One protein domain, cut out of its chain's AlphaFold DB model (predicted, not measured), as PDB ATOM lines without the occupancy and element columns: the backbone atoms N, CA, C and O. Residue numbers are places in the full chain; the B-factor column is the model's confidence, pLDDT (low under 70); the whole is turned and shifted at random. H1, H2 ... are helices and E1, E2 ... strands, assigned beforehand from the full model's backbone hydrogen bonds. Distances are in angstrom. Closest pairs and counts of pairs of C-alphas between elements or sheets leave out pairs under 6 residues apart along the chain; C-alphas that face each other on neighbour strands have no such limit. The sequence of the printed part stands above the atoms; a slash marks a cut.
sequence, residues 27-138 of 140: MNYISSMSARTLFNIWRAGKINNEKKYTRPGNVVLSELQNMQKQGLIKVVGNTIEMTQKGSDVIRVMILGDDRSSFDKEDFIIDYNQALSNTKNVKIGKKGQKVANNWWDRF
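Overview. This is residues 27 to 138 of the 140 residues of an uncharacterized protein of marine sediment metagenome (UniProt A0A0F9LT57). Two helices, H1 and H3, cross at about a right angle in the middle, with a small sheet of E2, E4 and E3 and the helix H2 to one side, and H4 and H5 packed on H3 at the other. The short strand pair E1 and E5 lies where H1 begins. The printed part has 112 residues with five named helices and five named strands, in the order E1 H1 E2 H2 E3 E4 H3 E5 H4 H5, and its class is mixed, helices and strands. The larger sheet has the order E2, E4, E3, and both sheets are antiparallel. The whole is compact, with a radius of gyration of the C-alphas of 13.3 A and spans of 39 by 30 by 21 A.

Arrangement. E1, residues 29 to 31, is the antiparallel neighbour of E5, residues 108 to 110; N 30 and O 109 are 2.9 A apart, within hydrogen-bond range. H1, residues 32 to 44, touches H2, residues 61 to 69, about perpendicular at 77 degrees, with the C-alphas of Ser 34 and Met 67 closest at 5.6 A. E2, residues 52 to 54, and E3, residues 73 to 76, are the edge strands beside E4, residues 79 to 82. N 53 and O 80 are 2.8 A apart, and N 74 and O 81 2.7 A, both within hydrogen-bond range. E3 and E4 form a hairpin. E2, H2 and E3 make a split strand-helix-strand unit, two strands running the same way with E4 between them, and its crossover is right-handed. H2 is on this sheet at a height over the sheet of 7.2 A; H1 only grazes it with residues 38 to 44. H3, residues 84 to 95, is the hub and touches three helices. It touches H1 about perpendicular at 87 degrees, closest at the C-alphas of Phe 39 and Ile 90, 6.0 A. H4, residues 111 to 117, touches H3 at a steep tilt of 40 degrees, the same way, closest at the C-alphas of Val 92 and Leu 115, 6.1 A. H5, residues 125 to 138, touches H3 at a shallow tilt of 13 degrees, opposite ways, closest at the C-alphas of Ile 94 and Ala 131, 6.2 A. H1 and H5 are apart. In H1, H2, H3 and H4 every O i to N i+4 pair is within hydrogen-bond range; in H5, 7 of 10 are.

Along the chain. E1 begins at C-alpha 29, (190.498, 206.362, 278.411). H1 is 18.2 A long, H2 12.3 A and H3 16.0 A, the last starting at C-alpha 84, (187.887, 192.351, 283.733). H5, 20.2 A, ends at C-alpha 138, (186.077, 184.474, 280.000).

Size, cuts and confidence. The C-alphas of Gly 77 and Lys 122 are farthest apart, at 39.2 A. The printed part has no cut, and the long link is that from H3 to E5, residues 96 to 107. The mean pLDDT of the printed part is 71.6, and 49 residues are under 70, among them residues 96 to 108 and 117 to 138.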
ATOM      1  N   MET A  27     191.005 206.359 284.027       58.75
ATOM      2  CA  MET A  27     190.712 204.927 283.999       58.75
ATOM      3  C   MET A  27     189.641 204.583 282.948       58.75
ATOM      4  O   MET A  27     189.435 203.413 282.667       58.75
ATOM      5  N   ASN A  28     188.993 205.574 282.335       69.19
ATOM      6  CA  ASN A  28     188.042 205.406 281.250       69.19
ATOM      7  C   ASN A  28     188.662 205.606 279.858       69.19
ATOM      8  O   ASN A  28     188.042 205.211 278.887       69.19
ATOM      9  N   TYR A  29     189.866 206.160 279.715       75.38
ATOM     10  CA  TYR A  29     190.498 206.362 278.411       75.38
ATOM     11  C   TYR A  29     191.481 205.243 278.073       75.38
ATOM     12  O   TYR A  29     192.376 204.907 278.852       75.38
ATOM     13  N   ILE A  30     191.311 204.661 276.892       78.38
ATOM     14  CA  ILE A  30     192.140 203.577 276.368       78.38
ATOM     15  C   ILE A  30     192.694 204.020 275.022       78.38
ATOM     16  O   ILE A  30     191.954 204.495 274.166       78.38
ATOM     17  N   SER A  31     193.999 203.868 274.825       81.75
ATOM     18  CA  SER A  31     194.607 204.113 273.518       81.75
ATOM     19  C   SER A  31     194.259 202.984 272.547       81.75
ATOM     20  O   SER A  31     194.278 201.807 272.920       81.75
ATOM     21  N   SER A  32     193.997 203.332 271.285       76.75
ATOM     22  CA  SER A  32     193.758 202.362 270.207       76.75
ATOM     23  C   SER A  32     194.874 201.313 270.112       76.75
ATOM     24  O   SER A  32     194.594 200.118 270.008       76.75
ATOM     25  N   MET A  33     196.134 201.735 270.268       80.81
ATOM     26  CA  MET A  33     197.293 200.837 270.287       80.81
ATOM     27  C   MET A  33     197.206 199.788 271.406       80.81
ATOM     28  O   MET A  33     197.335 198.597 271.143       80.81
ATOM     29  N   SER A  34     196.904 200.198 272.645       82.94
ATOM     30  CA  SER A  34     196.771 199.272 273.779       82.94
ATOM     31  C   SER A  34     195.646 198.259 273.571       82.94
ATOM     32  O   SER A  34     195.803 197.088 273.912       82.94
ATOM     33  N   ALA A  35     194.514 198.692 273.008       81.25
ATOM     34  CA  ALA A  35     193.389 197.809 272.706       81.25
ATOM     35  C   ALA A  35     193.749 196.777 271.622       81.25
ATOM     36  O   ALA A  35     193.465 195.589 271.773       81.25
ATOM     37  N   ARG A  36     194.456 197.197 270.567       80.06
ATOM     38  CA  ARG A  36     194.937 196.306 269.499       80.06
ATOM     39  C   ARG A  36     195.982 195.315 269.994       80.06
ATOM     40  O   ARG A  36     195.872 194.124 269.712       80.06
ATOM     41  N   THR A  37     196.957 195.775 270.773       83.56
ATOM     42  CA  THR A  37     197.955 194.898 271.398       83.56
ATOM     43  C   THR A  37     197.277 193.882 272.316       83.56
ATOM     44  O   THR A  37     197.577 192.690 272.240       83.56
ATOM     45  N   LEU A  38     196.287 194.307 273.108       85.25
ATOM     46  CA  LEU A  38     195.475 193.419 273.940       85.25
ATOM     47  C   LEU A  38     194.719 192.364 273.113       85.25
ATOM     48  O   LEU A  38     194.740 191.181 273.459       85.25
ATOM     49  N   PHE A  39     194.090 192.767 272.007       80.50
ATOM     50  CA  PHE A  39     193.402 191.853 271.095       80.50
ATOM     51  C   PHE A  39     194.363 190.841 270.459       80.50
ATOM     52  O   PHE A  39     194.053 189.653 270.383       80.50
ATOM     53  N   ASN A  40     195.557 191.282 270.061       80.19
ATOM     54  CA  ASN A  40     196.590 190.412 269.506       80.19
ATOM     55  C   ASN A  40     197.107 189.404 270.538       80.19
ATOM     56  O   ASN A  40     197.255 188.230 270.203       80.19
ATOM     57  N   ILE A  41     197.315 189.825 271.793       80.50
ATOM     58  CA  ILE A  41     197.671 188.930 272.908       80.50
ATOM     59  C   ILE A  41     196.596 187.856 273.089       80.50
ATOM     60  O   ILE A  41     196.910 186.667 273.141       80.50
ATOM     61  N   TRP A  42     195.324 188.257 273.126       80.50
ATOM     62  CA  TRP A  42     194.206 187.324 273.244       80.50
ATOM     63  C   TRP A  42     194.132 186.347 272.067       80.50
ATOM     64  O   TRP A  42     194.010 185.137 272.269       80.50
ATOM     65  N   ARG A  43     194.243 186.855 270.835       76.31
ATOM     66  CA  ARG A  43     194.170 186.054 269.608       76.31
ATOM     67  C   ARG A  43     195.323 185.055 269.505       76.31
ATOM     68  O   ARG A  43     195.101 183.932 269.060       76.31
ATOM     69  N   ALA A  44     196.531 185.461 269.894       74.00
ATOM     70  CA  ALA A  44     197.721 184.613 269.891       74.00
ATOM     71  C   ALA A  44     197.734 183.601 271.049       74.00
ATOM     72  O   ALA A  44     198.382 182.558 270.950       74.00
ATOM     73  N   GLY A  45     197.015 183.888 272.138       68.81
ATOM     74  CA  GLY A  45     196.843 182.964 273.249       68.81
ATOM     75  C   GLY A  45     196.199 181.647 272.809       68.81
ATOM     76  O   GLY A  45     195.168 181.632 272.121       68.81
ATOM     77  N   LYS A  46     196.797 180.527 273.237       59.62
ATOM     78  CA  LYS A  46     196.178 179.200 273.114       59.62
ATOM     79  C   LYS A  46     194.850 179.188 273.878       59.62
ATOM     80  O   LYS A  46     194.710 179.893 274.871       59.62
ATOM     81  N   ILE A  47     193.878 178.406 273.394       55.62
ATOM     82  CA  ILE A  47     192.575 178.188 274.047       55.62
ATOM     83  C   ILE A  47     192.800 177.328 275.300       55.62
ATOM     84  O   ILE A  47     192.428 176.164 275.352       55.62
ATOM     85  N   ASN A  48     193.483 177.880 276.289       52.78
ATOM     86  CA  ASN A  48     193.491 177.352 277.636       52.78
ATOM     87  C   ASN A  48     192.706 178.399 278.428       52.78
ATOM     88  O   ASN A  48     192.976 179.587 278.262       52.78
ATOM     89  N   ASN A  49     191.715 177.989 279.218       54.28
ATOM     90  CA  ASN A  49     190.732 178.850 279.904       54.28
ATOM     91  C   ASN A  49     191.332 179.804 280.957       54.28
ATOM     92  O   ASN A  49     190.650 180.291 281.853       54.28
ATOM     93  N   GLU A  50     192.628 180.065 280.886       60.56
ATOM     94  CA  GLU A  50     193.343 180.904 281.810       60.56
ATOM     95  C   GLU A  50     193.426 182.308 281.216       60.56
ATOM     96  O   GLU A  50     193.951 182.519 280.123       60.56
ATOM     97  N   LYS A  51     192.988 183.313 281.982       67.19
ATOM     98  CA  LYS A  51     193.209 184.745 281.699       67.19
ATOM     99  C   LYS A  51     194.703 185.123 281.720       67.19
ATOM    100  O   LYS A  51     195.031 186.292 281.878       67.19
ATOM    101  N   LYS A  52     195.603 184.146 281.599       70.44
ATOM    102  CA  LYS A  52     197.052 184.218 281.725       70.44
ATOM    103  C   LYS A  52     197.677 183.916 280.372       70.44
ATOM    104  O   LYS A  52     197.532 182.830 279.821       70.44
ATOM    105  N   TYR A  53     198.409 184.886 279.861       73.25
ATOM    106  CA  TYR A  53     199.073 184.833 278.574       73.25
ATOM    107  C   TYR A  53     200.573 184.942 278.810       73.25
ATOM    108  O   TYR A  53     201.027 185.783 279.587       73.25
ATOM    109  N   THR A  54     201.374 184.111 278.148       69.12
ATOM    110  CA  THR A  54     202.821 184.341 278.122       69.12
ATOM    111  C   THR A  54     203.083 185.675 277.437       69.12
ATOM    112  O   THR A  54     202.463 185.973 276.413       69.12
ATOM    113  N   ARG A  55     203.984 186.486 277.997       67.44
ATOM    114  CA  ARG A  55     204.373 187.750 277.374       67.44
ATOM    115  C   ARG A  55     204.832 187.498 275.930       67.44
ATOM    116  O   ARG A  55     205.798 186.755 275.740       67.44
ATOM    117  N   PRO A  56     204.198 188.108 274.914       66.06
ATOM    118  CA  PRO A  56     204.676 187.973 273.549       66.06
ATOM    119  C   PRO A  56     206.023 188.685 273.406       66.06
ATOM    120  O   PRO A  56     206.174 189.827 273.844       66.06
ATOM    121  N   GLY A  57     207.004 188.024 272.788       64.06
ATOM    122  CA  GLY A  57     208.352 188.584 272.614       64.06
ATOM    123  C   GLY A  57     208.402 189.835 271.727       64.06
ATOM    124  O   GLY A  57     209.365 190.588 271.787       64.06
ATOM    125  N   ASN A  58     207.354 190.076 270.939       68.38
ATOM    126  CA  ASN A  58     207.211 191.207 270.025       68.38
ATOM    127  C   ASN A  58     206.483 192.422 270.629       68.38
ATOM    128  O   ASN A  58     206.330 193.419 269.931       68.38
ATOM    129  N   VAL A  59     206.029 192.367 271.889       70.88
ATOM    130  CA  VAL A  59     205.372 193.515 272.536       70.88
ATOM    131  C   VAL A  59     206.393 194.343 273.315       70.88
ATOM    132  O   VAL A  59     207.062 193.856 274.239       70.88
ATOM    133  N   VAL A  60     206.484 195.625 272.953       78.75
ATOM    134  CA  VAL A  60     207.407 196.585 273.564       78.75
ATOM    135  C   VAL A  60     207.053 196.783 275.042       78.75
ATOM    136  O   VAL A  60     205.885 196.844 275.425       78.75
ATOM    137  N   LEU A  61     208.065 196.893 275.910       77.44
ATOM    138  CA  LEU A  61     207.856 197.051 277.356       77.44
ATOM    139  C   LEU A  61     206.992 198.280 277.702       77.44
ATOM    140  O   LEU A  61     206.173 198.208 278.617       77.44
ATOM    141  N   SER A  62     207.152 199.378 276.961       79.56
ATOM    142  CA  SER A  62     206.370 200.608 277.131       79.56
ATOM    143  C   SER A  62     204.877 200.398 276.864       79.56
ATOM    144  O   SER A  62     204.042 200.958 277.573       79.56
ATOM    145  N   GLU A  63     204.518 199.546 275.902       78.38
ATOM    146  CA  GLU A  63     203.122 199.209 275.614       78.38
ATOM    147  C   GLU A  63     202.496 198.409 276.756       78.38
ATOM    148  O   GLU A  63     201.394 198.730 277.197       78.38
ATOM    149  N   LEU A  64     203.219 197.432 277.309       82.00
ATOM    150  CA  LEU A  64     202.747 196.667 278.470       82.00
ATOM    151  C   LEU A  64     202.544 197.561 279.694       82.00
ATOM    152  O   LEU A  64     201.539 197.436 280.393       82.00
ATOM    153  N   GLN A  65     203.470 198.490 279.934       83.00
ATOM    154  CA  GLN A  65     203.338 199.472 281.009       83.00
ATOM    155  C   GLN A  65     202.116 200.372 280.799       83.00
ATOM    156  O   GLN A  65     201.371 200.612 281.748       83.00
ATOM    157  N   ASN A  66     201.858 200.818 279.568       83.62
ATOM    158  CA  ASN A  66     200.679 201.619 279.241       83.62
ATOM    159  C   ASN A  66     199.375 200.834 279.421       83.62
ATOM    160  O   ASN A  66     198.428 201.346 280.017       83.62
ATOM    161  N   MET A  67     199.330 199.576 278.984       84.12
ATOM    162  CA  MET A  67     198.176 198.702 279.197       84.12
ATOM    163  C   MET A  67     197.924 198.433 280.688       84.12
ATOM    164  O   MET A  67     196.770 198.386 281.119       84.12
ATOM    165  N   GLN A  68     198.985 198.298 281.491       85.88
ATOM    166  CA  GLN A  68     198.880 198.152 282.943       85.88
ATOM    167  C   GLN A  68     198.399 199.449 283.611       85.88
ATOM    168  O   GLN A  68     197.497 199.395 284.445       85.88
ATOM    169  N   LYS A  69     198.916 200.620 283.203       84.62
ATOM    170  CA  LYS A  69     198.423 201.940 283.651       84.62
ATOM    171  C   LYS A  69     196.936 202.129 283.333       84.62
ATOM    172  O   LYS A  69     196.188 202.644 284.156       84.62
ATOM    173  N   GLN A  70     196.494 201.665 282.165       83.06
ATOM    174  CA  GLN A  70     195.088 201.688 281.745       83.06
ATOM    175  C   GLN A  70     194.235 200.594 282.415       83.06
ATOM    176  O   GLN A  70     193.031 200.523 282.165       83.06
ATOM    177  N   GLY A  71     194.818 199.732 283.254       84.81
ATOM    178  CA  GLY A  71     194.108 198.681 283.980       84.81
ATOM    179  C   GLY A  71     193.599 197.536 283.102       84.81
ATOM    180  O   GLY A  71     192.659 196.856 283.504       84.81
ATOM    181  N   LEU A  72     194.170 197.328 281.911       85.19
ATOM    182  CA  LEU A  72     193.767 196.272 280.967       85.19
ATOM    183  C   LEU A  72     194.388 194.913 281.305       85.19
ATOM    184  O   LEU A  72     193.786 193.865 281.074       85.19
ATOM    185  N   ILE A  73     195.600 194.944 281.856       86.50
ATOM    186  CA  ILE A  73     196.378 193.763 282.223       86.50
ATOM    187  C   ILE A  73     197.077 193.967 283.567       86.50
ATOM    188  O   ILE A  73     197.270 195.096 284.023       86.50
ATOM    189  N   LYS A  74     197.514 192.862 284.160       84.19
ATOM    190  CA  LYS A  74     198.495 192.792 285.239       84.19
ATOM    191  C   LYS A  74     199.682 191.978 284.743       84.19
ATOM    192  O   LYS A  74     199.501 190.883 284.219       84.19
ATOM    193  N   VAL A  75     200.894 192.487 284.913       81.38
ATOM    194  CA  VAL A  75     202.106 191.724 284.604       81.38
ATOM    195  C   VAL A  75     202.595 191.043 285.882       81.38
ATOM    196  O   VAL A  75     202.862 191.711 286.879       81.38
ATOM    197  N   VAL A  76     202.704 189.713 285.858       78.38
ATOM    198  CA  VAL A  76     203.196 188.879 286.966       78.38
ATOM    199  C   VAL A  76     204.373 188.049 286.454       78.38
ATOM    200  O   VAL A  76     204.204 187.013 285.807       78.38
ATOM    201  N   GLY A  77     205.594 188.531 286.703       76.00
ATOM    202  CA  GLY A  77     206.812 187.921 286.164       76.00
ATOM    203  C   GLY A  77     206.813 187.929 284.632       76.00
ATOM    204  O   GLY A  77     206.749 188.991 284.018       76.00
ATOM    205  N   ASN A  78     206.864 186.743 284.015       75.38
ATOM    206  CA  ASN A  78     206.799 186.578 282.555       75.38
ATOM    207  C   ASN A  78     205.374 186.317 282.017       75.38
ATOM    208  O   ASN A  78     205.185 185.973 280.846       75.38
ATOM    209  N   THR A  79     204.368 186.452 282.880       77.25
ATOM    210  CA  THR A  79     202.965 186.199 282.552       77.25
ATOM    211  C   THR A  79     202.184 187.505 282.555       77.25
ATOM    212  O   THR A  79     202.420 188.395 283.371       77.25
ATOM    213  N   ILE A  80     201.237 187.615 281.635       82.94
ATOM    214  CA  ILE A  80     200.275 188.701 281.522       82.94
ATOM    215  C   ILE A  80     198.921 188.143 281.942       82.94
ATOM    216  O   ILE A  80     198.385 187.261 281.281       82.94
ATOM    217  N   GLU A  81     198.358 188.656 283.023       84.81
ATOM    218  CA  GLU A  81     196.994 188.356 283.437       84.81
ATOM    219  C   GLU A  81     196.047 189.448 282.934       84.81
ATOM    220  O   GLU A  81     196.269 190.638 283.155       84.81
ATOM    221  N   MET A  82     194.984 189.062 282.245       84.69
ATOM    222  CA  MET A  82     193.995 189.996 281.729       84.69
ATOM    223  C   MET A  82     192.980 190.372 282.805       84.69
ATOM    224  O   MET A  82     192.425 189.506 283.479       84.69
ATOM    225  N   THR A  83     192.704 191.668 282.952       85.94
ATOM    226  CA  THR A  83     191.700 192.143 283.912       85.94
ATOM    227  C   THR A  83     190.284 192.014 283.346       85.94
ATOM    228  O   THR A  83     190.086 191.779 282.150       85.94
ATOM    229  N   GLN A  84     189.274 192.241 284.192       81.94
ATOM    230  CA  GLN A  84     187.887 192.351 283.733       81.94
ATOM    231  C   GLN A  84     187.732 193.455 282.679       81.94
ATOM    232  O   GLN A  84     187.175 193.213 281.615       81.94
ATOM    233  N   LYS A  85     188.332 194.626 282.924       81.62
ATOM    234  CA  LYS A  85     188.322 195.742 281.976       81.62
ATOM    235  C   LYS A  85     188.966 195.362 280.638       81.62
ATOM    236  O   LYS A  85     188.429 195.697 279.592       81.62
ATOM    237  N   GLY A  86     190.091 194.644 280.648       83.12
ATOM    238  CA  GLY A  86     190.703 194.140 279.413       83.12
ATOM    239  C   GLY A  86     189.794 193.159 278.661       83.12
ATOM    240  O   GLY A  86     189.643 193.245 277.443       83.12
ATOM    241  N   SER A  87     189.120 192.278 279.398       81.88
ATOM    242  CA  SER A  87     188.156 191.323 278.835       81.88
ATOM    243  C   SER A  87     186.974 192.037 278.173       81.88
ATOM    244  O   SER A  87     186.570 191.673 277.067       81.88
ATOM    245  N   ASP A  88     186.465 193.091 278.813       79.88
ATOM    246  CA  ASP A  88     185.390 193.937 278.298       79.88
ATOM    247  C   ASP A  88     185.834 194.742 277.067       79.88
ATOM    248  O   ASP A  88     185.064 194.904 276.129       79.88
ATOM    249  N   VAL A  89     187.088 195.197 277.003       80.88
ATOM    250  CA  VAL A  89     187.630 195.863 275.803       80.88
ATOM    251  C   VAL A  89     187.665 194.914 274.616       80.88
ATOM    252  O   VAL A  89     187.203 195.271 273.536       80.88
ATOM    253  N   ILE A  90     188.146 193.685 274.810       80.62
ATOM    254  CA  ILE A  90     188.129 192.663 273.757       80.62
ATOM    255  C   ILE A  90     186.696 192.361 273.336       80.62
ATOM    256  O   ILE A  90     186.418 192.272 272.143       80.62
ATOM    257  N   ARG A  91     185.779 192.246 274.301       76.38
ATOM    258  CA  ARG A  91     184.354 192.094 274.015       76.38
ATOM    259  C   ARG A  91     183.870 193.224 273.119       76.38
ATOM    260  O   ARG A  91     183.215 192.951 272.122       76.38
ATOM    261  N   VAL A  92     184.206 194.471 273.441       76.75
ATOM    262  CA  VAL A  92     183.793 195.621 272.640       76.75
ATOM    263  C   VAL A  92     184.394 195.586 271.239       76.75
ATOM    264  O   VAL A  92     183.689 195.876 270.282       76.75
ATOM    265  N   MET A  93     185.649 195.161 271.097       76.38
ATOM    266  CA  MET A  93     186.284 194.998 269.786       76.38
ATOM    267  C   MET A  93     185.647 193.877 268.952       76.38
ATOM    268  O   MET A  93     185.500 194.030 267.746       76.38
ATOM    269  N   ILE A  94     185.253 192.760 269.570       73.44
ATOM    270  CA  ILE A  94     184.639 191.613 268.876       73.44
ATOM    271  C   ILE A  94     183.174 191.878 268.523       73.44
ATOM    272  O   ILE A  94     182.707 191.486 267.454       73.44
ATOM    273  N   LEU A  95     182.435 192.488 269.451       70.81
ATOM    274  CA  LEU A  95     181.017 192.815 269.300       70.81
ATOM    275  C   LEU A  95     180.797 194.148 268.584       70.81
ATOM    276  O   LEU A  95     179.652 194.524 268.349       70.81
ATOM    277  N   GLY A  96     181.872 194.874 268.294       61.50
ATOM    278  CA  GLY A  96     181.830 196.172 267.663       61.50
ATOM    279  C   GLY A  96     181.257 196.082 266.256       61.50
ATOM    280  O   GLY A  96     181.894 195.563 265.347       61.50
ATOM    281  N   ASP A  97     180.049 196.618 266.103       50.94
ATOM    282  CA  ASP A  97     179.530 197.185 264.854       50.94
ATOM    283  C   ASP A  97     180.529 198.230 264.298       50.94
ATOM    284  O   ASP A  97     181.457 198.615 265.012       50.94
ATOM    285  N   ASP A  98     180.328 198.764 263.089       46.12
ATOM    286  CA  ASP A  98     181.203 199.715 262.354       46.12
ATOM    287  C   ASP A  98     181.610 200.987 263.152       46.12
ATOM    288  O   ASP A  98     182.396 201.827 262.713       46.12
ATOM    289  N   ARG A  99     181.063 201.141 264.361       47.56
ATOM    290  CA  ARG A  99     181.350 202.156 265.380       47.56
ATOM    291  C   ARG A  99     182.353 201.709 266.449       47.56
ATOM    292  O   ARG A  99     182.541 202.461 267.406       47.56
ATOM    293  N   SER A 100     182.964 200.525 266.334       53.88
ATOM    294  CA  SER A 100     184.067 200.084 267.194       53.88
ATOM    295  C   SER A 100     185.180 201.118 267.107       53.88
ATOM    296  O   SER A 100     185.966 201.172 266.163       53.88
ATOM    297  N   SER A 101     185.219 202.007 268.090       56.78
ATOM    298  CA  SER A 101     186.133 203.143 268.137       56.78
ATOM    299  C   SER A 101     187.603 202.710 268.168       56.78
ATOM    300  O   SER A 101     188.476 203.534 267.920       56.78
ATOM    301  N   PHE A 102     187.866 201.421 268.412       63.53
ATOM    302  CA  PHE A 102     189.185 200.794 268.504       63.53
ATOM    303  C   PHE A 102     189.838 200.452 267.156       63.53
ATOM    304  O   PHE A 102     191.045 200.200 267.129       63.53
ATOM    305  N   ASP A 103     189.094 200.494 266.043       53.72
ATOM    306  CA  ASP A 103     189.652 200.233 264.707       53.72
ATOM    307  C   ASP A 103     190.332 201.454 264.076       53.72
ATOM    308  O   ASP A 103     191.134 201.289 263.159       53.72
ATOM    309  N   LYS A 104     190.093 202.671 264.579       58.25
ATOM    310  CA  LYS A 104     190.733 203.881 264.041       58.25
ATOM    311  C   LYS A 104     192.134 204.058 264.622       58.25
ATOM    312  O   LYS A 104     192.315 204.092 265.842       58.25
ATOM    313  N   GLU A 105     193.123 204.162 263.740       57.53
ATOM    314  CA  GLU A 105     194.508 204.455 264.118       57.53
ATOM    315  C   GLU A 105     194.575 205.838 264.776       57.53
ATOM    316  O   GLU A 105     193.884 206.764 264.360       57.53
ATOM    317  N   ASP A 106     195.345 205.928 265.863       60.28
ATOM    318  CA  ASP A 106     195.741 207.171 266.545       60.28
ATOM    319  C   ASP A 106     194.748 207.912 267.461       60.28
ATOM    320  O   ASP A 106     195.055 209.010 267.926       60.28
ATOM    321  N   PHE A 107     193.615 207.314 267.853       65.75
ATOM    322  CA  PHE A 107     192.693 207.954 268.810       65.75
ATOM    323  C   PHE A 107     192.752 207.385 270.239       65.75
ATOM    324  O   PHE A 107     192.894 206.180 270.472       65.75
ATOM    325  N   ILE A 108     192.591 208.283 271.217       69.19
ATOM    326  CA  ILE A 108     192.230 207.944 272.598       69.19
ATOM    327  C   ILE A 108     190.717 207.721 272.640       69.19
ATOM    328  O   ILE A 108     189.947 208.549 272.161       69.19
ATOM    329  N   ILE A 109     190.291 206.603 273.221       70.56
ATOM    330  CA  ILE A 109     188.909 206.126 273.172       70.56
ATOM    331  C   ILE A 109     188.327 206.088 274.581       70.56
ATOM    332  O   ILE A 109     188.969 205.583 275.504       70.56
ATOM    333  N   ASP A 110     187.101 206.587 274.743       77.06
ATOM    334  CA  ASP A 110     186.342 206.438 275.985       77.06
ATOM    335  C   ASP A 110     185.749 205.022 276.086       77.06
ATOM    336  O   ASP A 110     184.861 204.620 275.331       77.06
ATOM    337  N   TYR A 111     186.262 204.262 277.047       75.94
ATOM    338  CA  TYR A 111     185.865 202.904 277.389       75.94
ATOM    339  C   TYR A 111     184.382 202.785 277.736       75.94
ATOM    340  O   TYR A 111     183.722 201.861 277.268       75.94
ATOM    341  N   ASN A 112     183.840 203.699 278.544       79.31
ATOM    342  CA  ASN A 112     182.458 203.595 279.012       79.31
ATOM    343  C   ASN A 112     181.481 203.856 277.867       79.31
ATOM    344  O   ASN A 112     180.454 203.180 277.763       79.31
ATOM    345  N   GLN A 113     181.827 204.795 276.984       75.81
ATOM    346  CA  GLN A 113     181.079 205.047 275.757       75.81
ATOM    347  C   GLN A 113     181.152 203.851 274.797       75.81
ATOM    348  O   GLN A 113     180.139 203.441 274.234       75.81
ATOM    349  N   ALA A 114     182.332 203.256 274.624       72.56
ATOM    350  CA  ALA A 114     182.489 202.092 273.760       72.56
ATOM    351  C   ALA A 114     181.724 200.873 274.311       72.56
ATOM    352  O   ALA A 114     181.049 200.169 273.562       72.56
ATOM    353  N   LEU A 115     181.742 200.667 275.632       74.12
ATOM    354  CA  LEU A 115     181.007 199.595 276.299       74.12
ATOM    355  C   LEU A 115     179.488 199.773 276.184       74.12
ATOM    356  O   LEU A 115     178.782 198.804 275.898       74.12
ATOM    357  N   SER A 116     178.967 200.988 276.376       73.56
ATOM    358  CA  SER A 116     177.524 201.251 276.274       73.56
ATOM    359  C   SER A 116     176.981 200.963 274.872       73.56
ATOM    360  O   SER A 116     175.898 200.386 274.755       73.56
ATOM    361  N   ASN A 117     177.770 201.241 273.830       67.88
ATOM    362  CA  ASN A 117     177.422 200.955 272.438       67.88
ATOM    363  C   ASN A 117     177.248 199.457 272.145       67.88
ATOM    364  O   ASN A 117     176.563 199.107 271.190       67.88
ATOM    365  N   THR A 118     177.806 198.566 272.968       67.31
ATOM    366  CA  THR A 118     177.731 197.110 272.738       67.31
ATOM    367  C   THR A 118     176.550 196.407 273.391       67.31
ATOM    368  O   THR A 118     176.288 195.245 273.086       67.31
ATOM    369  N   LYS A 119     175.795 197.089 274.263       66.69
ATOM    370  CA  LYS A 119     174.714 196.458 275.041       66.69
ATOM    371  C   LYS A 119     173.554 195.931 274.186       66.69
ATOM    372  O   LYS A 119     172.873 195.017 274.632       66.69
ATOM    373  N   ASN A 120     173.363 196.455 272.972       62.38
ATOM    374  CA  ASN A 120     172.230 196.125 272.096       62.38
ATOM    375  C   ASN A 120     172.647 195.700 270.672       62.38
ATOM    376  O   ASN A 120     171.842 195.788 269.742       62.38
ATOM    377  N   VAL A 121     173.896 195.268 270.467       63.69
ATOM    378  CA  VAL A 121     174.379 194.926 269.120       63.69
ATOM    379  C   VAL A 121     173.891 193.538 268.704       63.69
ATOM    380  O   VAL A 121     174.128 192.543 269.392       63.69
ATOM    381  N   LYS A 122     173.236 193.463 267.540       60.31
ATOM    382  CA  LYS A 122     172.927 192.194 266.871       60.31
ATOM    383  C   LYS A 122     174.188 191.693 266.176       60.31
ATOM    384  O   LYS A 122     174.621 192.258 265.177       60.31
ATOM    385  N   ILE A 123     174.780 190.636 266.715       60.84
ATOM    386  CA  ILE A 123     176.043 190.090 266.222       60.84
ATOM    387  C   ILE A 123     175.795 189.365 264.888       60.84
ATOM    388  O   ILE A 123     174.988 188.441 264.805       60.84
ATOM    389  N   GLY A 124     176.495 189.763 263.823       59.44
ATOM    390  CA  GLY A 124     176.471 189.034 262.549       59.44
ATOM    391  C   GLY A 124     177.126 187.646 262.659       59.44
ATOM    392  O   GLY A 124     177.971 187.412 263.517       59.44
ATOM    393  N   LYS A 125     176.810 186.710 261.749       54.34
ATOM    394  CA  LYS A 125     177.263 185.296 261.819       54.34
ATOM    395  C   LYS A 125     178.781 185.096 262.000       54.34
ATOM    396  O   LYS A 125     179.192 184.161 262.682       54.34
ATOM    397  N   LYS A 126     179.625 185.954 261.406       56.53
ATOM    398  CA  LYS A 126     181.093 185.899 261.578       56.53
ATOM    399  C   LYS A 126     181.534 186.396 262.959       56.53
ATOM    400  O   LYS A 126     182.338 185.730 263.605       56.53
ATOM    401  N   GLY A 127     180.956 187.505 263.427       59.72
ATOM    402  CA  GLY A 127     181.162 188.019 264.783       59.72
ATOM    403  C   GLY A 127     180.687 187.029 265.845       59.72
ATOM    404  O   GLY A 127     181.341 186.879 266.867       59.72
ATOM    405  N   GLN A 128     179.633 186.256 265.558       61.28
ATOM    406  CA  GLN A 128     179.078 185.266 266.483       61.28
ATOM    407  C   GLN A 128     180.087 184.163 266.821       61.28
ATOM    408  O   GLN A 128     180.231 183.797 267.980       61.28
ATOM    409  N   LYS A 129     180.836 183.654 265.833       63.78
ATOM    410  CA  LYS A 129     181.849 182.609 266.069       63.78
ATOM    411  C   LYS A 129     183.009 183.119 266.933       63.78
ATOM    412  O   LYS A 129     183.489 182.404 267.806       63.78
ATOM    413  N   VAL A 130     183.447 184.357 266.700       64.62
ATOM    414  CA  VAL A 130     184.527 184.994 267.470       64.62
ATOM    415  C   VAL A 130     184.045 185.366 268.879       64.62
ATOM    416  O   VAL A 130     184.778 185.165 269.843       64.62
ATOM    417  N   ALA A 131     182.797 185.824 269.010       63.09
ATOM    418  CA  ALA A 131     182.148 186.120 270.285       63.09
ATOM    419  C   ALA A 131     181.938 184.865 271.140       63.09
ATOM    420  O   ALA A 131     182.182 184.916 272.340       63.09
ATOM    421  N   ASN A 132     181.558 183.736 270.537       63.03
ATOM    422  CA  ASN A 132     181.435 182.461 271.246       63.03
ATOM    423  C   ASN A 132     182.806 181.995 271.770       63.03
ATOM    424  O   ASN A 132     182.943 181.730 272.957       63.03
ATOM    425  N   ASN A 133     183.850 182.036 270.928       66.06
ATOM    426  CA  ASN A 133     185.224 181.739 271.358       66.06
ATOM    427  C   ASN A 133     185.714 182.663 272.487       66.06
ATOM    428  O   ASN A 133     186.553 182.270 273.294       66.06
ATOM    429  N   TRP A 134     185.254 183.916 272.509       69.69
ATOM    430  CA  TRP A 134     185.532 184.843 273.602       69.69
ATOM    431  C   TRP A 134     184.770 184.457 274.872       69.69
ATOM    432  O   TRP A 134     185.389 184.353 275.927       69.69
ATOM    433  N   TRP A 135     183.465 184.192 274.774       63.06
ATOM    434  CA  TRP A 135     182.634 183.798 275.912       63.06
ATOM    435  C   TRP A 135     183.193 182.557 276.611       63.06
ATOM    436  O   TRP A 135     183.363 182.570 277.829       63.06
ATOM    437  N   ASP A 136     183.593 181.543 275.847       66.62
ATOM    438  CA  ASP A 136     184.167 180.302 276.380       66.62
ATOM    439  C   ASP A 136     185.471 180.535 277.169       66.62
ATOM    440  O   ASP A 136     185.765 179.805 278.112       66.62
ATOM    441  N   ARG A 137     186.241 181.579 276.827       67.62
ATOM    442  CA  ARG A 137     187.520 181.918 277.479       67.62
ATOM    443  C   ARG A 137     187.382 182.806 278.722       67.62
ATOM    444  O   ARG A 137     188.350 182.924 279.470       67.62
ATOM    445  N   PHE A 138     186.239 183.470 278.931       63.09
ATOM    446  CA  PHE A 138     186.077 184.474 280.000       63.09
ATOM    447  C   PHE A 138     184.874 184.262 280.932       63.09
ATOM    448  O   PHE A 138     184.817 184.943 281.957       63.09
TER     449      PHE A 138